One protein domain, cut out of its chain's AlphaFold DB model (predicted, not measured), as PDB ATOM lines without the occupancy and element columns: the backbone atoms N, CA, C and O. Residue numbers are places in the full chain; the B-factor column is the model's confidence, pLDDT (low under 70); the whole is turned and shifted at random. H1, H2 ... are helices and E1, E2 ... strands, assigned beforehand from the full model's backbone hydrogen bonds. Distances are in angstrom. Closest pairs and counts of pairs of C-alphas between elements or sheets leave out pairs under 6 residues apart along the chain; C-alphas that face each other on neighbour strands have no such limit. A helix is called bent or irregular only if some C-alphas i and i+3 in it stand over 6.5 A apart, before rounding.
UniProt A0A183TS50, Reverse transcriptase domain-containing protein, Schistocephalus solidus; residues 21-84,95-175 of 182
ATOM      1  N   LYS A  21     -31.637  15.361 -14.191       42.84
ATOM      2  CA  LYS A  21     -31.423  14.783 -15.535       42.84
ATOM      3  C   LYS A  21     -32.741  14.678 -16.293       42.84
ATOM      4  O   LYS A  21     -33.706  14.142 -15.765       42.84
ATOM      5  N   LEU A  22     -32.783  15.129 -17.542       41.47
ATOM      6  CA  LEU A  22     -33.901  14.856 -18.454       41.47
ATOM      7  C   LEU A  22     -33.536  13.639 -19.323       41.47
ATOM      8  O   LEU A  22     -32.373  13.450 -19.653       41.47
ATOM      9  N   VAL A  23     -34.493  12.807 -19.715       46.53
ATOM     10  CA  VAL A  23     -34.258  11.709 -20.669       46.53
ATOM     11  C   VAL A  23     -35.259  11.841 -21.806       46.53
ATOM     12  O   VAL A  23     -36.461  11.887 -21.546       46.53
ATOM     13  N   LEU A  24     -34.773  11.908 -23.051       41.34
ATOM     14  CA  LEU A  24     -35.623  11.939 -24.246       41.34
ATOM     15  C   LEU A  24     -35.717  10.553 -24.890       41.34
ATOM     16  O   LEU A  24     -34.696   9.905 -25.146       41.34
ATOM     17  N   SER A  25     -36.941  10.148 -25.220       40.16
ATOM     18  CA  SER A  25     -37.253   8.977 -26.044       40.16
ATOM     19  C   SER A  25     -37.844   9.436 -27.382       40.16
ATOM     20  O   SER A  25     -38.874  10.110 -27.415       40.16
ATOM     21  N   SER A  26     -37.176   9.096 -28.493       38.12
ATOM     22  CA  SER A  26     -37.713   9.286 -29.852       38.12
ATOM     23  C   SER A  26     -38.591   8.089 -30.227       38.12
ATOM     24  O   SER A  26     -38.177   6.941 -30.062       38.12
ATOM     25  N   GLY A  27     -39.801   8.361 -30.718       37.78
ATOM     26  CA  GLY A  27     -40.847   7.362 -30.942       37.78
ATOM     27  C   GLY A  27     -40.685   6.423 -32.143       37.78
ATOM     28  O   GLY A  27     -41.537   5.557 -32.297       37.78
ATOM     29  N   HIS A  28     -39.649   6.524 -32.989       40.38
ATOM     30  CA  HIS A  28     -39.590   5.748 -34.250       40.38
ATOM     31  C   HIS A  28     -38.274   5.006 -34.553       40.38
ATOM     32  O   HIS A  28     -38.022   4.625 -35.691       40.38
ATOM     33  N   THR A  29     -37.467   4.681 -33.539       32.62
ATOM     34  CA  THR A  29     -36.387   3.677 -33.676       32.62
ATOM     35  C   THR A  29     -36.208   2.904 -32.366       32.62
ATOM     36  O   THR A  29     -36.055   3.556 -31.328       32.62
ATOM     37  N   PRO A  30     -36.187   1.554 -32.356       28.03
ATOM     38  CA  PRO A  30     -35.891   0.800 -31.142       28.03
ATOM     39  C   PRO A  30     -34.423   1.038 -30.759       28.03
ATOM     40  O   PRO A  30     -33.524   0.652 -31.499       28.03
ATOM     41  N   GLY A  31     -34.171   1.697 -29.621       30.17
ATOM     42  CA  GLY A  31     -32.846   1.696 -28.977       30.17
ATOM     43  C   GLY A  31     -32.227   3.044 -28.586       30.17
ATOM     44  O   GLY A  31     -31.212   3.048 -27.894       30.17
ATOM     45  N   ASN A  32     -32.806   4.194 -28.943       37.34
ATOM     46  CA  ASN A  32     -32.156   5.485 -28.671       37.34
ATOM     47  C   ASN A  32     -32.644   6.132 -27.359       37.34
ATOM     48  O   ASN A  32     -33.624   6.874 -27.337       37.34
ATOM     49  N   ARG A  33     -31.930   5.855 -26.256       39.41
ATOM     50  CA  ARG A  33     -32.054   6.563 -24.968       39.41
ATOM     51  C   ARG A  33     -31.097   7.760 -24.978       39.41
ATOM     52  O   ARG A  33     -29.884   7.564 -24.982       39.41
ATOM     53  N   HIS A  34     -31.618   8.986 -24.994       48.78
ATOM     54  CA  HIS A  34     -30.785  10.192 -24.953       48.78
ATOM     55  C   HIS A  34     -30.746  10.770 -23.532       48.78
ATOM     56  O   HIS A  34     -31.793  11.091 -22.972       48.78
ATOM     57  N   ASP A  35     -29.541  10.874 -22.960       39.31
ATOM     58  CA  ASP A  35     -29.272  11.416 -21.617       39.31
ATOM     59  C   ASP A  35     -29.032  12.933 -21.685       39.31
ATOM     60  O   ASP A  35     -28.463  13.448 -22.655       39.31
ATOM     61  N   TRP A  36     -29.452  13.648 -20.645       45.91
ATOM     62  CA  TRP A  36     -29.394  15.104 -20.560       45.91
ATOM     63  C   TRP A  36     -28.784  15.509 -19.220       45.91
ATOM     64  O   TRP A  36     -29.152  14.981 -18.170       45.91
ATOM     65  N   ARG A  37     -27.849  16.465 -19.243       44.28
ATOM     66  CA  ARG A  37     -27.171  16.976 -18.041       44.28
ATOM     67  C   ARG A  37     -27.231  18.498 -18.009       44.28
ATOM     68  O   ARG A  37     -26.867  19.144 -18.989       44.28
ATOM     69  N   ALA A  38     -27.649  19.061 -16.880       41.41
ATOM     70  CA  ALA A  38     -27.615  20.501 -16.644       41.41
ATOM     71  C   ALA A  38     -26.185  20.980 -16.316       41.41
ATOM     72  O   ALA A  38     -25.439  20.280 -15.625       41.41
ATOM     73  N   LYS A  39     -25.811  22.181 -16.777       37.59
ATOM     74  CA  LYS A  39     -24.640  22.921 -16.273       37.59
ATOM     75  C   LYS A  39     -25.092  24.116 -15.421       37.59
ATOM     76  O   LYS A  39     -26.106  24.724 -15.774       37.59
ATOM     77  N   PRO A  40     -24.369  24.469 -14.339       38.50
ATOM     78  CA  PRO A  40     -24.698  25.647 -13.539       38.50
ATOM     79  C   PRO A  40     -24.473  26.938 -14.340       38.50
ATOM     80  O   PRO A  40     -23.443  27.076 -14.998       38.50
ATOM     81  N   GLY A  41     -25.428  27.866 -14.266       46.69
ATOM     82  CA  GLY A  41     -25.261  29.288 -14.590       46.69
ATOM     83  C   GLY A  41     -25.365  30.115 -13.302       46.69
ATOM     84  O   GLY A  41     -26.020  29.682 -12.355       46.69
ATOM     85  N   GLU A  42     -24.679  31.254 -13.233       45.22
ATOM     86  CA  GLU A  42     -24.548  32.071 -12.014       45.22
ATOM     87  C   GLU A  42     -25.838  32.846 -11.657       45.22
ATOM     88  O   GLU A  42     -26.436  33.476 -12.527       45.22
ATOM     89  N   GLY A  43     -26.247  32.838 -10.372       34.91
ATOM     90  CA  GLY A  43     -27.290  33.729  -9.811       34.91
ATOM     91  C   GLY A  43     -28.223  33.110  -8.744       34.91
ATOM     92  O   GLY A  43     -28.701  31.994  -8.900       34.91
ATOM     93  N   PHE A  44     -28.482  33.838  -7.644       30.23
ATOM     94  CA  PHE A  44     -28.950  33.354  -6.324       30.23
ATOM     95  C   PHE A  44     -30.485  33.288  -6.058       30.23
ATOM     96  O   PHE A  44     -31.223  34.220  -6.351       30.23
ATOM     97  N   ARG A  45     -30.848  32.245  -5.274       32.03
ATOM     98  CA  ARG A  45     -31.972  32.013  -4.314       32.03
ATOM     99  C   ARG A  45     -33.366  31.545  -4.819       32.03
ATOM    100  O   ARG A  45     -34.086  32.251  -5.505       32.03
ATOM    101  N   CYS A  46     -33.727  30.322  -4.386       36.88
ATOM    102  CA  CYS A  46     -35.019  29.591  -4.442       36.88
ATOM    103  C   CYS A  46     -35.869  29.691  -5.728       36.88
ATOM    104  O   CYS A  46     -37.094  29.674  -5.694       36.88
ATOM    105  N   CYS A  47     -35.194  29.744  -6.875       34.72
ATOM    106  CA  CYS A  47     -35.770  29.713  -8.221       34.72
ATOM    107  C   CYS A  47     -34.791  28.989  -9.179       34.72
ATOM    108  O   CYS A  47     -34.474  29.443 -10.277       34.72
ATOM    109  N   VAL A  48     -34.190  27.891  -8.700       41.34
ATOM    110  CA  VAL A  48     -32.939  27.308  -9.239       41.34
ATOM    111  C   VAL A  48     -33.124  26.606 -10.599       41.34
ATOM    112  O   VAL A  48     -32.163  26.423 -11.338       41.34
ATOM    113  N   CYS A  49     -34.359  26.290 -11.004       49.19
ATOM    114  CA  CYS A  49     -34.634  25.616 -12.283       49.19
ATOM    115  C   CYS A  49     -34.783  26.562 -13.493       49.19
ATOM    116  O   CYS A  49     -34.901  26.093 -14.625       49.19
ATOM    117  N   LEU A  50     -34.812  27.887 -13.300       47.41
ATOM    118  CA  LEU A  50     -34.992  28.825 -14.419       47.41
ATOM    119  C   LEU A  50     -33.693  29.131 -15.181       47.41
ATOM    120  O   LEU A  50     -33.771  29.460 -16.364       47.41
ATOM    121  N   HIS A  51     -32.528  28.968 -14.546       56.78
ATOM    122  CA  HIS A  51     -31.221  29.356 -15.100       56.78
ATOM    123  C   HIS A  51     -30.365  28.183 -15.592       56.78
ATOM    124  O   HIS A  51     -29.244  28.384 -16.058       56.78
ATOM    125  N   THR A  52     -30.856  26.947 -15.512       67.19
ATOM    126  CA  THR A  52     -30.124  25.804 -16.054       67.19
ATOM    127  C   THR A  52     -30.313  25.736 -17.564       67.19
ATOM    128  O   THR A  52     -31.427  25.639 -18.081       67.19
ATOM    129  N   ARG A  53     -29.193  25.801 -18.289       76.06
ATOM    130  CA  ARG A  53     -29.191  25.627 -19.740       76.06
ATOM    131  C   ARG A  53     -29.184  24.155 -20.077       76.06
ATOM    132  O   ARG A  53     -28.394  23.366 -19.550       76.06
ATOM    133  N   GLY A  54     -30.044  23.830 -21.018       76.31
ATOM    134  CA  GLY A  54     -30.201  22.485 -21.466       76.31
ATOM    135  C   GLY A  54     -29.195  21.971 -22.453       76.31
ATOM    136  O   GLY A  54     -28.848  22.702 -23.368       76.31
ATOM    137  N   ILE A  55     -28.736  20.728 -22.310       80.00
ATOM    138  CA  ILE A  55     -27.873  20.105 -23.317       80.00
ATOM    139  C   ILE A  55     -28.379  18.708 -23.649       80.00
ATOM    140  O   ILE A  55     -28.366  17.825 -22.791       80.00
ATOM    141  N   LEU A  56     -28.753  18.501 -24.914       81.38
ATOM    142  CA  LEU A  56     -29.059  17.175 -25.432       81.38
ATOM    143  C   LEU A  56     -27.825  16.572 -26.089       81.38
ATOM    144  O   LEU A  56     -27.308  17.100 -27.070       81.38
ATOM    145  N   LEU A  57     -27.420  15.398 -25.612       82.31
ATOM    146  CA  LEU A  57     -26.357  14.631 -26.240       82.31
ATOM    147  C   LEU A  57     -26.948  13.624 -27.231       82.31
ATOM    148  O   LEU A  57     -27.496  12.582 -26.864       82.31
ATOM    149  N   LEU A  58     -26.815  13.934 -28.522       85.06
ATOM    150  CA  LEU A  58     -27.041  12.954 -29.579       85.06
ATOM    151  C   LEU A  58     -25.965  11.860 -29.525       85.06
ATOM    152  O   LEU A  58     -24.802  12.122 -29.199       85.06
ATOM    153  N   ASN A  59     -26.354  10.633 -29.879       87.94
ATOM    154  CA  ASN A  59     -25.395   9.551 -30.097       87.94
ATOM    155  C   ASN A  59     -24.465   9.894 -31.280       87.94
ATOM    156  O   ASN A  59     -24.727  10.813 -32.058       87.94
ATOM    157  N   ILE A  60     -23.360   9.157 -31.420       90.75
ATOM    158  CA  ILE A  60     -22.351   9.421 -32.461       90.75
ATOM    159  C   ILE A  60     -22.991   9.410 -33.859       90.75
ATOM    160  O   ILE A  60     -22.766  10.331 -34.641       90.75
ATOM    161  N   ALA A  61     -23.856   8.429 -34.137       90.56
ATOM    162  CA  ALA A  61     -24.583   8.337 -35.402       90.56
ATOM    163  C   ALA A  61     -25.460   9.575 -35.666       90.56
ATOM    164  O   ALA A  61     -25.424  10.128 -36.759       90.56
ATOM    165  N   GLY A  62     -26.187  10.065 -34.661       88.88
ATOM    166  CA  GLY A  62     -27.026  11.260 -34.746       88.88
ATOM    167  C   GLY A  62     -26.221  12.544 -34.949       88.88
ATOM    168  O   GLY A  62     -26.637  13.418 -35.710       88.88
ATOM    169  N   LYS A  63     -25.033  12.652 -34.340       90.06
ATOM    170  CA  LYS A  63     -24.104  13.765 -34.600       90.06
ATOM    171  C   LYS A  63     -23.591  13.751 -36.039       90.06
ATOM    172  O   LYS A  63     -23.548  14.793 -36.684       90.06
ATOM    173  N   ILE A  64     -23.245  12.577 -36.569       91.50
ATOM    174  CA  ILE A  64     -22.838  12.436 -37.976       91.50
ATOM    175  C   ILE A  64     -24.014  12.780 -38.899       91.50
ATOM    176  O   ILE A  64     -23.863  13.590 -39.817       91.50
ATOM    177  N   PHE A  65     -25.194  12.228 -38.610       90.62
ATOM    178  CA  PHE A  65     -26.413  12.440 -39.385       90.62
ATOM    179  C   PHE A  65     -26.818  13.912 -39.457       90.62
ATOM    180  O   PHE A  65     -27.245  14.360 -40.509       90.62
ATOM    181  N   THR A  66     -26.647  14.680 -38.379       90.75
ATOM    182  CA  THR A  66     -26.931  16.128 -38.358       90.75
ATOM    183  C   THR A  66     -25.825  16.966 -39.000       90.75
ATOM    184  O   THR A  66     -26.098  18.018 -39.580       90.75
ATOM    185  N   ARG A  67     -24.569  16.505 -38.963       91.44
ATOM    186  CA  ARG A  67     -23.428  17.249 -39.514       91.44
ATOM    187  C   ARG A  67     -23.421  17.301 -41.041       91.44
ATOM    188  O   ARG A  67     -23.071  18.336 -41.607       91.44
ATOM    189  N   ILE A  68     -23.802  16.213 -41.707       90.81
ATOM    190  CA  ILE A  68     -23.871  16.135 -43.175       90.81
ATOM    191  C   ILE A  68     -24.832  17.187 -43.773       90.81
ATOM    192  O   ILE A  68     -24.380  17.973 -44.611       90.81
ATOM    193  N   PRO A  69     -26.120  17.260 -43.369       87.88
ATOM    194  CA  PRO A  69     -27.053  18.259 -43.875       87.88
ATOM    195  C   PRO A  69     -26.613  19.679 -43.510       87.88
ATOM    196  O   PRO A  69     -26.637  20.548 -44.379       87.88
ATOM    197  N   LEU A  70     -26.115  19.910 -42.289       89.94
ATOM    198  CA  LEU A  70     -25.593  21.219 -41.877       89.94
ATOM    199  C   LEU A  70     -24.475  21.717 -42.807       89.94
ATOM    200  O   LEU A  70     -24.503  22.863 -43.245       89.94
ATOM    201  N   ASN A  71     -23.508  20.862 -43.144       89.44
ATOM    202  CA  ASN A  71     -22.402  21.243 -44.024       89.44
ATOM    203  C   ASN A  71     -22.878  21.598 -45.441       89.44
ATOM    204  O   ASN A  71     -22.343  22.523 -46.048       89.44
ATOM    205  N   ARG A  72     -23.890  20.887 -45.961       88.19
ATOM    206  CA  ARG A  72     -24.488  21.190 -47.272       88.19
ATOM    207  C   ARG A  72     -25.237  22.520 -47.252       88.19
ATOM    208  O   ARG A  72     -25.091  23.311 -48.178       88.19
ATOM    209  N   LEU A  73     -25.990  22.777 -46.183       86.06
ATOM    210  CA  LEU A  73     -26.753  24.011 -46.016       86.06
ATOM    211  C   LEU A  73     -25.838  25.228 -45.833       86.06
ATOM    212  O   LEU A  73     -26.086  26.269 -46.432       86.06
ATOM    213  N   ASN A  74     -24.748  25.092 -45.073       86.12
ATOM    214  CA  ASN A  74     -23.788  26.180 -44.867       86.12
ATOM    215  C   ASN A  74     -23.206  26.706 -46.183       86.12
ATOM    216  O   ASN A  74     -23.052  27.915 -46.328       86.12
ATOM    217  N   GLY A  75     -22.957  25.828 -47.161       80.88
ATOM    218  CA  GLY A  75     -22.497  26.248 -48.486       80.88
ATOM    219  C   GLY A  75     -23.487  27.166 -49.211       80.88
ATOM    220  O   GLY A  75     -23.058  28.068 -49.918       80.88
ATOM    221  N   GLN A  76     -24.795  26.981 -49.005       80.00
ATOM    222  CA  GLN A  76     -25.838  27.847 -49.571       80.00
ATOM    223  C   GLN A  76     -26.051  29.113 -48.733       80.00
ATOM    224  O   GLN A  76     -26.210  30.199 -49.283       80.00
ATOM    225  N   LEU A  77     -26.017  29.002 -47.401       80.81
ATOM    226  CA  LEU A  77     -26.189  30.146 -46.498       80.81
ATOM    227  C   LEU A  77     -25.085  31.197 -46.671       80.81
ATOM    228  O   LEU A  77     -25.346  32.397 -46.561       80.81
ATOM    229  N   GLU A  78     -23.862  30.755 -46.971       79.12
ATOM    230  CA  GLU A  78     -22.720  31.634 -47.231       79.12
ATOM    231  C   GLU A  78     -22.813  32.373 -48.578       79.12
ATOM    232  O   GLU A  78     -22.186  33.420 -48.717       79.12
ATOM    233  N   GLN A  79     -23.654  31.929 -49.522       78.50
ATOM    234  CA  GLN A  79     -23.864  32.571 -50.835       78.50
ATOM    235  C   GLN A  79     -24.792  33.803 -50.788       78.50
ATOM    236  O   GLN A  79     -25.375  34.186 -51.798       78.50
ATOM    237  N   GLY A  80     -24.934  34.444 -49.623       75.44
ATOM    238  CA  GLY A  80     -25.680  35.701 -49.476       75.44
ATOM    239  C   GLY A  80     -27.131  35.558 -49.011       75.44
ATOM    240  O   GLY A  80     -27.869  36.538 -49.035       75.44
ATOM    241  N   LEU A  81     -27.553  34.376 -48.542       83.88
ATOM    242  CA  LEU A  81     -28.883  34.212 -47.931       83.88
ATOM    243  C   LEU A  81     -28.991  34.900 -46.562       83.88
ATOM    244  O   LEU A  81     -30.082  35.291 -46.153       83.88
ATOM    245  N   LEU A  82     -27.875  35.027 -45.835       86.12
ATOM    246  CA  LEU A  82     -27.831  35.688 -44.532       86.12
ATOM    247  C   LEU A  82     -27.357  37.141 -44.667       86.12
ATOM    248  O   LEU A  82     -26.355  37.380 -45.347       86.12
ATOM    249  N   PRO A  83     -28.001  38.100 -43.971       87.62
ATOM    250  CA  PRO A  83     -27.565  39.490 -43.980       87.62
ATOM    251  C   PRO A  83     -26.172  39.637 -43.356       87.62
ATOM    252  O   PRO A  83     -25.774  38.854 -42.488       87.62
ATOM    253  N   ASP A  84     -25.438  40.676 -43.751       86.94
ATOM    254  CA  ASP A  84     -24.101  40.952 -43.210       86.94
ATOM    255  C   ASP A  84     -24.102  41.286 -41.714       86.94
ATOM    256  O   ASP A  84     -23.116  41.042 -41.022       86.94
ATOM    257  N   THR A  95     -17.895  37.653 -32.523       90.69
ATOM    258  CA  THR A  95     -18.284  38.780 -31.674       90.69
ATOM    259  C   THR A  95     -17.392  39.995 -31.917       90.69
ATOM    260  O   THR A  95     -17.863  41.123 -31.816       90.69
ATOM    261  N   THR A  96     -16.125  39.781 -32.281       91.62
ATOM    262  CA  THR A  96     -15.149  40.849 -32.519       91.62
ATOM    263  C   THR A  96     -15.591  41.787 -33.639       91.62
ATOM    264  O   THR A  96     -15.529  43.000 -33.470       91.62
ATOM    265  N   GLU A  97     -16.103  41.253 -34.749       90.38
ATOM    266  CA  GLU A  97     -16.576  42.049 -35.884       90.38
ATOM    267  C   GLU A  97     -17.800  42.896 -35.514       90.38
ATOM    268  O   GLU A  97     -17.909  44.044 -35.939       90.38
ATOM    269  N   MET A  98     -18.706  42.361 -34.690       91.50
ATOM    270  CA  MET A  98     -19.886  43.103 -34.228       91.50
ATOM    271  C   MET A  98     -19.541  44.171 -33.198       91.50
ATOM    272  O   MET A  98     -20.092  45.267 -33.253       91.50
ATOM    273  N   ILE A  99     -18.599  43.882 -32.296       93.38
ATOM    274  CA  ILE A  99     -18.058  44.873 -31.364       93.38
ATOM    275  C   ILE A  99     -17.387  46.003 -32.149       93.38
ATOM    276  O   ILE A  99     -17.669  47.170 -31.895       93.38
ATOM    277  N   PHE A 100     -16.561  45.669 -33.143       93.88
ATOM    278  CA  PHE A 100     -15.924  46.658 -34.009       93.88
ATOM    279  C   PHE A 100     -16.960  47.522 -34.741       93.88
ATOM    280  O   PHE A 100     -16.888  48.743 -34.675       93.88
ATOM    281  N   ALA A 101     -17.973  46.917 -35.369       93.31
ATOM    282  CA  ALA A 101     -19.039  47.663 -36.042       93.31
ATOM    283  C   ALA A 101     -19.795  48.608 -35.089       93.31
ATOM    284  O   ALA A 101     -20.107  49.741 -35.461       93.31
ATOM    285  N   ALA A 102     -20.056  48.171 -33.853       94.25
ATOM    286  CA  ALA A 102     -20.675  49.007 -32.829       94.25
ATOM    287  C   ALA A 102     -19.778  50.193 -32.429       94.25
ATOM    288  O   ALA A 102     -20.280  51.314 -32.319       94.25
ATOM    289  N   TYR A 103     -18.465  49.978 -32.280       96.38
ATOM    290  CA  TYR A 103     -17.503  51.055 -32.020       96.38
ATOM    291  C   TYR A 103     -17.437  52.058 -33.175       96.38
ATOM    292  O   TYR A 103     -17.544  53.256 -32.930       96.38
ATOM    293  N   GLN A 104     -17.368  51.591 -34.425       96.75
ATOM    294  CA  GLN A 104     -17.370  52.480 -35.593       96.75
ATOM    295  C   GLN A 104     -18.637  53.347 -35.650       96.75
ATOM    296  O   GLN A 104     -18.568  54.535 -35.964       96.75
ATOM    297  N   LEU A 105     -19.800  52.771 -35.327       95.56
ATOM    298  CA  LEU A 105     -21.056  53.520 -35.271       95.56
ATOM    299  C   LEU A 105     -21.027  54.576 -34.156       95.56
ATOM    300  O   LEU A 105     -21.433  55.717 -34.375       95.56
ATOM    301  N   GLN A 106     -20.512  54.212 -32.981       96.94
ATOM    302  CA  GLN A 106     -20.359  55.126 -31.853       96.94
ATOM    303  C   GLN A 106     -19.435  56.302 -32.189       96.94
ATOM    304  O   GLN A 106     -19.817  57.451 -31.958       96.94
ATOM    305  N   GLU A 107     -18.259  56.035 -32.756       97.69
ATOM    306  CA  GLU A 107     -17.310  57.069 -33.179       97.69
ATOM    307  C   GLU A 107     -17.934  57.999 -34.218       97.69
ATOM    308  O   GLU A 107     -17.844  59.223 -34.096       97.69
ATOM    309  N   LYS A 108     -18.654  57.439 -35.200       97.88
ATOM    310  CA  LYS A 108     -19.277  58.253 -36.244       97.88
ATOM    311  C   LYS A 108     -20.373  59.167 -35.698       97.88
ATOM    312  O   LYS A 108     -20.471  60.323 -36.109       97.88
ATOM    313  N   CYS A 109     -21.172  58.690 -34.746       96.94
ATOM    314  CA  CYS A 109     -22.167  59.523 -34.073       96.94
ATOM    315  C   CYS A 109     -21.523  60.653 -33.255       96.94
ATOM    316  O   CYS A 109     -22.056  61.764 -33.241       96.94
ATOM    317  N   GLN A 110     -20.374  60.400 -32.616       96.50
ATOM    318  CA  GLN A 110     -19.614  61.430 -31.899       96.50
ATOM    319  C   GLN A 110     -19.058  62.495 -32.852       96.50
ATOM    320  O   GLN A 110     -19.213  63.686 -32.583       96.50
ATOM    321  N   GLU A 111     -18.478  62.078 -33.982       97.62
ATOM    322  CA  GLU A 111     -17.951  62.977 -35.017       97.62
ATOM    323  C   GLU A 111     -19.045  63.906 -35.567       97.62
ATOM    324  O   GLU A 111     -18.854  65.118 -35.671       97.62
ATOM    325  N   MET A 112     -20.228  63.353 -35.848       97.69
ATOM    326  CA  MET A 112     -21.369  64.108 -36.376       97.69
ATOM    327  C   MET A 112     -22.160  64.873 -35.302       97.69
ATOM    328  O   MET A 112     -23.113  65.574 -35.637       97.69
ATOM    329  N   ARG A 113     -21.790  64.752 -34.017       95.69
ATOM    330  CA  ARG A 113     -22.517  65.322 -32.865       95.69
ATOM    331  C   ARG A 113     -23.996  64.917 -32.811       95.69
ATOM    332  O   ARG A 113     -24.852  65.697 -32.400       95.69
ATOM    333  N   THR A 114     -24.295  63.686 -33.208       96.88
ATOM    334  CA  THR A 114     -25.645  63.109 -33.163       96.88
ATOM    335  C   THR A 114     -25.778  62.144 -31.991       96.88
ATOM    336  O   THR A 114     -24.831  61.431 -31.660       96.88
ATOM    337  N   HIS A 115     -26.960  62.072 -31.381       95.56
ATOM    338  CA  HIS A 115     -27.226  61.104 -30.318       95.56
ATOM    339  C   HIS A 115     -27.300  59.672 -30.869       95.56
ATOM    340  O   HIS A 115     -27.973  59.424 -31.867       95.56
ATOM    341  N   LEU A 116     -26.637  58.733 -30.190       95.81
ATOM    342  CA  LEU A 116     -26.744  57.296 -30.440       95.81
ATOM    343  C   LEU A 116     -27.537  56.642 -29.305       95.81
ATOM    344  O   LEU A 116     -27.205  56.826 -28.134       95.81
ATOM    345  N   TYR A 117     -28.545  55.849 -29.660       95.62
ATOM    346  CA  TYR A 117     -29.308  55.023 -28.729       95.62
ATOM    347  C   TYR A 117     -29.165  53.557 -29.132       95.62
ATOM    348  O   TYR A 117     -29.403  53.205 -30.285       95.62
ATOM    349  N   THR A 118     -28.807  52.703 -28.174       92.69
ATOM    350  CA  THR A 118     -28.594  51.268 -28.400       92.69
ATOM    351  C   THR A 118     -29.536  50.467 -27.515       92.69
ATOM    352  O   THR A 118     -29.668  50.752 -26.327       92.69
ATOM    353  N   THR A 119     -30.196  49.456 -28.081       95.25
ATOM    354  CA  THR A 119     -31.042  48.509 -27.341       95.25
ATOM    355  C   THR A 119     -30.516  47.098 -27.548       95.25
ATOM    356  O   THR A 119     -30.302  46.674 -28.682       95.25
ATOM    357  N   PHE A 120     -30.323  46.371 -26.451       92.50
ATOM    358  CA  PHE A 120     -29.941  44.963 -26.474       92.50
ATOM    359  C   PHE A 120     -31.190  44.107 -26.278       92.50
ATOM    360  O   PHE A 120     -31.926  44.295 -25.311       92.50
ATOM    361  N   VAL A 121     -31.429  43.183 -27.207       94.25
ATOM    362  CA  VAL A 121     -32.563  42.256 -27.171       94.25
ATOM    363  C   VAL A 121     -32.015  40.844 -27.039       94.25
ATOM    364  O   VAL A 121     -31.253  40.401 -27.895       94.25
ATOM    365  N   ASP A 122     -32.416  40.147 -25.979       90.25
ATOM    366  CA  ASP A 122     -32.099  38.736 -25.767       90.25
ATOM    367  C   ASP A 122     -33.385  37.912 -25.649       90.25
ATOM    368  O   ASP A 122     -34.390  38.364 -25.096       90.25
ATOM    369  N   LEU A 123     -33.360  36.702 -26.207       90.38
ATOM    370  CA  LEU A 123     -34.515  35.812 -26.241       90.38
ATOM    371  C   LEU A 123     -34.405  34.761 -25.137       90.38
ATOM    372  O   LEU A 123     -33.523  33.898 -25.157       90.38
ATOM    373  N   THR A 124     -35.365  34.765 -24.212       88.19
ATOM    374  CA  THR A 124     -35.420  33.773 -23.134       88.19
ATOM    375  C   THR A 124     -35.545  32.358 -23.697       88.19
ATOM    376  O   THR A 124     -36.524  32.022 -24.369       88.19
ATOM    377  N   LYS A 125     -34.552  31.512 -23.391       87.06
ATOM    378  CA  LYS A 125     -34.509  30.092 -23.782       87.06
ATOM    379  C   LYS A 125     -34.776  29.870 -25.279       87.06
ATOM    380  O   LYS A 125     -35.504  28.954 -25.645       87.06
ATOM    381  N   ALA A 126     -34.174  30.690 -26.144       89.75
ATOM    382  CA  ALA A 126     -34.438  30.713 -27.591       89.75
ATOM    383  C   ALA A 126     -34.467  29.329 -28.273       89.75
ATOM    384  O   ALA A 126     -35.305  29.074 -29.135       89.75
ATOM    385  N   PHE A 127     -33.568  28.418 -27.883       88.38
ATOM    386  CA  PHE A 127     -33.539  27.062 -28.435       88.38
ATOM    387  C   PHE A 127     -34.687  26.192 -27.930       88.38
ATOM    388  O   PHE A 127     -35.213  25.411 -28.712       88.38
ATOM    389  N   ASP A 128     -35.112  26.339 -26.677       87.88
ATOM    390  CA  ASP A 128     -36.204  25.552 -26.094       87.88
ATOM    391  C   ASP A 128     -37.585  26.068 -26.541       87.88
ATOM    392  O   ASP A 128     -38.550  25.308 -26.593       87.88
ATOM    393  N   THR A 129     -37.685  27.356 -26.887       90.44
ATOM    394  CA  THR A 129     -38.946  28.033 -27.231       90.44
ATOM    395  C   THR A 129     -39.229  28.117 -28.730       90.44
ATOM    396  O   THR A 129     -40.323  28.529 -29.115       90.44
ATOM    397  N   MET A 130     -38.293  27.704 -29.594       91.56
ATOM    398  CA  MET A 130     -38.497  27.751 -31.046       91.56
ATOM    399  C   MET A 130     -39.742  26.970 -31.492       91.56
ATOM    400  O   MET A 130     -39.884  25.777 -31.227       91.56
ATOM    401  N   ASN A 131     -40.625  27.637 -32.235       92.69
ATOM    402  CA  ASN A 131     -41.777  27.003 -32.868       92.69
ATOM    403  C   ASN A 131     -41.315  26.171 -34.080       92.69
ATOM    404  O   ASN A 131     -40.699  26.703 -35.008       92.69
ATOM    405  N   ARG A 132     -41.638  24.872 -34.087       91.44
ATOM    406  CA  ARG A 132     -41.210  23.937 -35.140       91.44
ATOM    407  C   ARG A 132     -41.899  24.184 -36.478       91.44
ATOM    408  O   ARG A 132     -41.220  24.183 -37.499       91.44
ATOM    409  N   ASP A 133     -43.193  24.485 -36.487       91.62
ATOM    410  CA  ASP A 133     -43.914  24.828 -37.721       91.62
ATOM    411  C   ASP A 133     -43.356  26.104 -38.351       91.62
ATOM    412  O   ASP A 133     -43.173  26.189 -39.567       91.62
ATOM    413  N   GLY A 134     -43.036  27.090 -37.508       93.00
ATOM    414  CA  GLY A 134     -42.340  28.306 -37.922       93.00
ATOM    415  C   GLY A 134     -40.975  27.995 -38.538       93.00
ATOM    416  O   GLY A 134     -40.673  28.471 -39.630       93.00
ATOM    417  N   MET A 135     -40.182  27.143 -37.884       91.94
ATOM    418  CA  MET A 135     -38.873  26.711 -38.379       91.94
ATOM    419  C   MET A 135     -38.967  26.038 -39.758       91.94
ATOM    420  O   MET A 135     -38.208  26.393 -40.660       91.94
ATOM    421  N   TRP A 136     -39.931  25.136 -39.968       91.06
ATOM    422  CA  TRP A 136     -40.134  24.478 -41.265       91.06
ATOM    423  C   TRP A 136     -40.525  25.461 -42.372       91.06
ATOM    424  O   TRP A 136     -39.976  25.397 -43.473       91.06
ATOM    425  N   LYS A 137     -41.407  26.425 -42.073       92.12
ATOM    426  CA  LYS A 137     -41.772  27.499 -43.014       92.12
ATOM    427  C   LYS A 137     -40.577  28.387 -43.366       92.12
ATOM    428  O   LYS A 137     -40.414  28.778 -44.519       92.12
ATOM    429  N   VAL A 138     -39.718  28.688 -42.391       90.94
ATOM    430  CA  VAL A 138     -38.488  29.460 -42.625       90.94
ATOM    431  C   VAL A 138     -37.539  28.696 -43.549       90.94
ATOM    432  O   VAL A 138     -37.027  29.285 -44.496       90.94
ATOM    433  N   MET A 139     -37.355  27.388 -43.349       89.00
ATOM    434  CA  MET A 139     -36.532  26.571 -44.251       89.00
ATOM    435  C   MET A 139     -37.050  26.604 -45.695       89.00
ATOM    436  O   MET A 139     -36.258  26.775 -46.619       89.00
ATOM    437  N   GLN A 140     -38.370  26.525 -45.891       88.62
ATOM    438  CA  GLN A 140     -38.984  26.668 -47.216       88.62
ATOM    439  C   GLN A 140     -38.742  28.060 -47.818       88.62
ATOM    440  O   GLN A 140     -38.389  28.168 -48.990       88.62
ATOM    441  N   LYS A 141     -38.854  29.130 -47.016       88.44
ATOM    442  CA  LYS A 141     -38.578  30.509 -47.460       88.44
ATOM    443  C   LYS A 141     -37.138  30.689 -47.950       88.44
ATOM    444  O   LYS A 141     -36.908  31.420 -48.908       88.44
ATOM    445  N   PHE A 142     -36.180  30.000 -47.334       84.25
ATOM    446  CA  PHE A 142     -34.782  29.984 -47.771       84.25
ATOM    447  C   PHE A 142     -34.509  29.010 -48.931       84.25
ATOM    448  O   PHE A 142     -33.355  28.694 -49.207       84.25
ATOM    449  N   SER A 143     -35.553  28.545 -49.630       83.94
ATOM    450  CA  SER A 143     -35.457  27.617 -50.766       83.94
ATOM    451  C   SER A 143     -34.760  26.295 -50.422       83.94
ATOM    452  O   SER A 143     -34.159  25.650 -51.282       83.94
ATOM    453  N   CYS A 144     -34.842  25.869 -49.157       85.31
ATOM    454  CA  CYS A 144     -34.359  24.557 -48.760       85.31
ATOM    455  C   CYS A 144     -35.275  23.481 -49.372       85.31
ATOM    456  O   CYS A 144     -36.494  23.564 -49.193       85.31
ATOM    457  N   PRO A 145     -34.736  22.469 -50.081       86.50
ATOM    458  CA  PRO A 145     -35.552  21.410 -50.665       86.50
ATOM    459  C   PRO A 145     -36.396  20.699 -49.604       86.50
ATOM    460  O   PRO A 145     -35.901  20.394 -48.522       86.50
ATOM    461  N   GLU A 146     -37.640  20.348 -49.927       88.50
ATOM    462  CA  GLU A 146     -38.548  19.681 -48.981       88.50
ATOM    463  C   GLU A 146     -37.956  18.379 -48.424       88.50
ATOM    464  O   GLU A 146     -37.939  18.170 -47.214       88.50
ATOM    465  N   ARG A 147     -37.292  17.597 -49.286       88.75
ATOM    466  CA  ARG A 147     -36.544  16.392 -48.890       88.75
ATOM    467  C   ARG A 147     -35.523  16.655 -47.781       88.75
ATOM    468  O   ARG A 147     -35.235  15.766 -46.989       88.75
ATOM    469  N   PHE A 148     -34.937  17.851 -47.735       87.44
ATOM    470  CA  PHE A 148     -34.001  18.229 -46.684       87.44
ATOM    471  C   PHE A 148     -34.714  18.472 -45.356       87.44
ATOM    472  O   PHE A 148     -34.251  17.980 -44.329       87.44
ATOM    473  N   ALA A 149     -35.852  19.169 -45.369       88.19
ATOM    474  CA  ALA A 149     -36.685  19.316 -44.178       88.19
ATOM    475  C   ALA A 149     -37.156  17.943 -43.675       88.19
ATOM    476  O   ALA A 149     -37.016  17.653 -42.489       88.19
ATOM    477  N   ASP A 150     -37.593  17.058 -44.571       90.25
ATOM    478  CA  ASP A 150     -38.075  15.717 -44.221       90.25
ATOM    479  C   ASP A 150     -36.990  14.814 -43.629       90.25
ATOM    480  O   ASP A 150     -37.287  13.974 -42.785       90.25
ATOM    481  N   MET A 151     -35.719  15.009 -43.993       90.12
ATOM    482  CA  MET A 151     -34.603  14.328 -43.320       90.12
ATOM    483  C   MET A 151     -34.401  14.813 -41.877       90.12
ATOM    484  O   MET A 151     -33.949  14.046 -41.027       90.12
ATOM    485  N   VAL A 152     -34.704  16.081 -41.587       89.50
ATOM    486  CA  VAL A 152     -34.487  16.692 -40.265       89.50
ATOM    487  C   VAL A 152     -35.710  16.518 -39.356       89.50
ATOM    488  O   VAL A 152     -35.540  16.363 -38.148       89.50
ATOM    489  N   ARG A 153     -36.930  16.466 -39.906       90.38
ATOM    490  CA  ARG A 153     -38.197  16.292 -39.164       90.38
ATOM    491  C   ARG A 153     -38.190  15.137 -38.149       90.38
ATOM    492  O   ARG A 153     -38.553  15.394 -37.005       90.38
ATOM    493  N   PRO A 154     -37.684  13.921 -38.451       88.69
ATOM    494  CA  PRO A 154     -37.625  12.822 -37.478       88.69
ATOM    495  C   PRO A 154     -36.774  13.121 -36.237       88.69
ATOM    496  O   PRO A 154     -36.917  12.474 -35.199       88.69
ATOM    497  N   LEU A 155     -35.866  14.101 -36.317       86.62
ATOM    498  CA  LEU A 155     -35.106  14.561 -35.159       86.62
ATOM    499  C   LEU A 155     -35.935  15.449 -34.236       86.62
ATOM    500  O   LEU A 155     -35.486  15.688 -33.118       86.62
ATOM    501  N   HIS A 156     -37.084  15.946 -34.677       88.25
ATOM    502  CA  HIS A 156     -37.935  16.878 -33.951       88.25
ATOM    503  C   HIS A 156     -39.295  16.259 -33.595       88.25
ATOM    504  O   HIS A 156     -39.762  16.433 -32.473       88.25
ATOM    505  N   ASP A 157     -39.883  15.466 -34.482       88.00
ATOM    506  CA  ASP A 157     -41.242  14.954 -34.322       88.00
ATOM    507  C   ASP A 157     -41.335  13.770 -33.344       88.00
ATOM    508  O   ASP A 157     -40.391  13.003 -33.149       88.00
ATOM    509  N   GLY A 158     -42.493  13.638 -32.685       85.81
ATOM    510  CA  GLY A 158     -42.798  12.499 -31.808       85.81
ATOM    511  C   GLY A 158     -41.896  12.363 -30.576       85.81
ATOM    512  O   GLY A 158     -41.789  11.278 -30.003       85.81
ATOM    513  N   MET A 159     -41.211  13.434 -30.170       87.38
ATOM    514  CA  MET A 159     -40.342  13.397 -28.999       87.38
ATOM    515  C   MET A 159     -41.121  13.417 -27.691       87.38
ATOM    516  O   MET A 159     -42.014  14.237 -27.484       87.38
ATOM    517  N   THR A 160     -40.693  12.557 -26.775       88.44
ATOM    518  CA  THR A 160     -41.161  12.525 -25.390       88.44
ATOM    519  C   THR A 160     -39.986  12.690 -24.438       88.44
ATOM    520  O   THR A 160     -38.863  12.286 -24.748       88.44
ATOM    521  N   ALA A 161     -40.242  13.303 -23.290       85.38
ATOM    522  CA  ALA A 161     -39.269  13.576 -22.248       85.38
ATOM    523  C   ALA A 161     -39.744  13.051 -20.898       85.38
ATOM    524  O   ALA A 161     -40.941  13.022 -20.621       85.38
ATOM    525  N   ARG A 162     -38.792  12.697 -20.037       86.12
ATOM    526  CA  ARG A 162     -39.004  12.495 -18.600       86.12
ATOM    527  C   ARG A 162     -37.987  13.309 -17.821       86.12
ATOM    528  O   ARG A 162     -36.815  13.337 -18.194       86.12
ATOM    529  N   ALA A 163     -38.416  13.937 -16.737       83.75
ATOM    530  CA  ALA A 163     -37.536  14.592 -15.783       83.75
ATOM    531  C   ALA A 163     -37.178  13.618 -14.664       83.75
ATOM    532  O   ALA A 163     -38.035  12.907 -14.157       83.75
ATOM    533  N   THR A 164     -35.905  13.566 -14.301       84.69
ATOM    534  CA  THR A 164     -35.402  12.828 -13.148       84.69
ATOM    535  C   THR A 164     -34.809  13.822 -12.167       84.69
ATOM    536  O   THR A 164     -33.851  14.525 -12.504       84.69
ATOM    537  N   ASP A 165     -35.352  13.853 -10.958       84.44
ATOM    538  CA  ASP A 165     -34.847  14.671  -9.864       84.44
ATOM    539  C   ASP A 165     -34.680  13.820  -8.607       84.44
ATOM    540  O   ASP A 165     -35.610  13.137  -8.180       84.44
ATOM    541  N   ASN A 166     -33.464  13.800  -8.056       84.88
ATOM    542  CA  ASN A 166     -33.112  13.024  -6.860       84.88
ATOM    543  C   ASN A 166     -33.606  11.557  -6.888       84.88
ATOM    544  O   ASN A 166     -34.069  11.021  -5.886       84.88
ATOM    545  N   GLY A 167     -33.526  10.908  -8.056       83.56
ATOM    546  CA  GLY A 167     -33.956   9.517  -8.261       83.56
ATOM    547  C   GLY A 167     -35.449   9.329  -8.555       83.56
ATOM    548  O   GLY A 167     -35.846   8.244  -8.972       83.56
ATOM    549  N   THR A 168     -36.261  10.378  -8.427       85.38
ATOM    550  CA  THR A 168     -37.679  10.368  -8.807       85.38
ATOM    551  C   THR A 168     -37.815  10.697 -10.285       85.38
ATOM    552  O   THR A 168     -37.249  11.687 -10.747       85.38
ATOM    553  N   VAL A 169     -38.558   9.881 -11.036       88.62
ATOM    554  CA  VAL A 169     -38.780  10.065 -12.476       88.62
ATOM    555  C   VAL A 169     -40.213  10.530 -12.715       88.62
ATOM    556  O   VAL A 169     -41.153   9.919 -12.212       88.62
ATOM    557  N   SER A 170     -40.383  11.597 -13.492       90.31
ATOM    558  CA  SER A 170     -41.690  12.099 -13.904       90.31
ATOM    559  C   SER A 170     -42.370  11.158 -14.896       90.31
ATOM    560  O   SER A 170     -41.729  10.356 -15.585       90.31
ATOM    561  N   GLU A 171     -43.673  11.350 -15.075       90.44
ATOM    562  CA  GLU A 171     -44.366  10.818 -16.242       90.44
ATOM    563  C   GLU A 171     -43.747  11.345 -17.544       90.44
ATOM    564  O   GLU A 171     -43.066  12.381 -17.573       90.44
ATOM    565  N   ALA A 172     -43.951  10.594 -18.628       90.69
ATOM    566  CA  ALA A 172     -43.519  11.034 -19.945       90.69
ATOM    567  C   ALA A 172     -44.410  12.182 -20.422       90.69
ATOM    568  O   ALA A 172     -45.630  12.051 -20.435       90.69
ATOM    569  N   PHE A 173     -43.797  13.265 -20.883       88.38
ATOM    570  CA  PHE A 173     -44.499  14.384 -21.499       88.38
ATOM    571  C   PHE A 173     -43.998  14.620 -22.923       88.38
ATOM    572  O   PHE A 173     -42.838  14.356 -23.247       88.38
ATOM    573  N   ALA A 174     -44.881  15.098 -23.798       90.31
ATOM    574  CA  ALA A 174     -44.529  15.404 -25.178       90.31
ATOM    575  C   ALA A 174     -43.677  16.680 -25.256       90.31
ATOM    576  O   ALA A 174     -43.984  17.689 -24.620       90.31
ATOM    577  N   VAL A 175     -42.628  16.652 -26.078       88.44
ATOM    578  CA  VAL A 175     -41.806  17.829 -26.382       88.44
ATOM    579  C   VAL A 175     -42.249  18.380 -27.726       88.44
ATOM    580  O   VAL A 175     -41.860  17.857 -28.772       88.44
TER     581      VAL A 175
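AT A GLANCE: This is residues 21 to 84 and 95 to 175 of the 182 residues of the protein "Reverse transcriptase domain-containing protein" of Schistocephalus solidus (UniProt A0A183TS50). A small antiparallel sheet of E1, E2 and E3 makes one end of a loose, spread-out model; H1, H5 and H4 lie in a loose group beyond it, and H2 lies far off at the other end, reached by the long stretch 112 to 125. A second long stretch, residues 36 to 59, swings out from the sheet and folds back to H1. The 145 printed residues run E1, E2, H1, H2, H3, H4, H5, E3, with sheet order E2, E1, E3; the class is mixed, helices and strands. The whole is loose, with a radius of gyration of the C-alphas of 20.7 A, and flat, spanning 64 by 48 by 25 A.

IN THESE COORDINATES: Find C-alpha 21 at (-31.423, 14.783, -15.535); there E1 begins, residues 21 to 26, 16.6 A long. E2 is residues 33 to 35. From C-alpha 60 at (-22.351, 9.421, -32.461), H1 runs 29.9 A to residue 81, with a kink of 31 degrees near residue 73. Past the cut, H2 is residues 95 to 111, 24.4 A long. Next come H3, residues 126 to 129, H4, residues 132 to 141, and H5, residues 146 to 155. E3, residues 159 to 165, runs 19.9 A to C-alpha 165 at (-34.847, 14.671, -9.864). H1 and H5 are irregular, but only just: C-alphas 78 and 81 are 6.7 A apart, as are C-alphas 151 and 154.

HOW THE PARTS SIT: Look first at inner strand E1. It is antiparallel to E3 at 160 degrees, with N 23 and O 162 within hydrogen-bond range at 2.8 A. E1 and E2 form a hairpin, antiparallel at 152 degrees, with N 24 and O 34 at 3.1 A. H5 is not on the sheet; its closest C-alpha to E1 is that of Leu 155, 7.9 A from that of Ser 26. H4 and H5, a helical hairpin, only just touch, with 3 pairs of C-alphas within 8 A, closest at Trp 136 and Ala 149, 6.9 A; they run opposite ways at a shallow tilt of 22 degrees. H1 and H5 are close but not clearly touching: the closest C-alphas, of Pro 69 and Phe 148, are 7.5 A apart. H2 and H3 touch no helix. Every O i to N i+4 pair is within hydrogen-bond range in H2 and H4, 12 of 18 in H1 and 4 of 6 in H5; H3 is too short for one.

THE WHOLE: The two farthest C-alphas, of Pro 30 and Arg 113, are 65.9 A apart. Residues 85 to 94 are not printed, and C-alphas 84 and 95 are 13.1 A apart across this cut. The links E2 to H1 and H2 to H3 are long. Residues 95 to 101, which belong to H2, and residues 119 to 124 stand free. Look for pLDDT under 70 in residues 21 to 52.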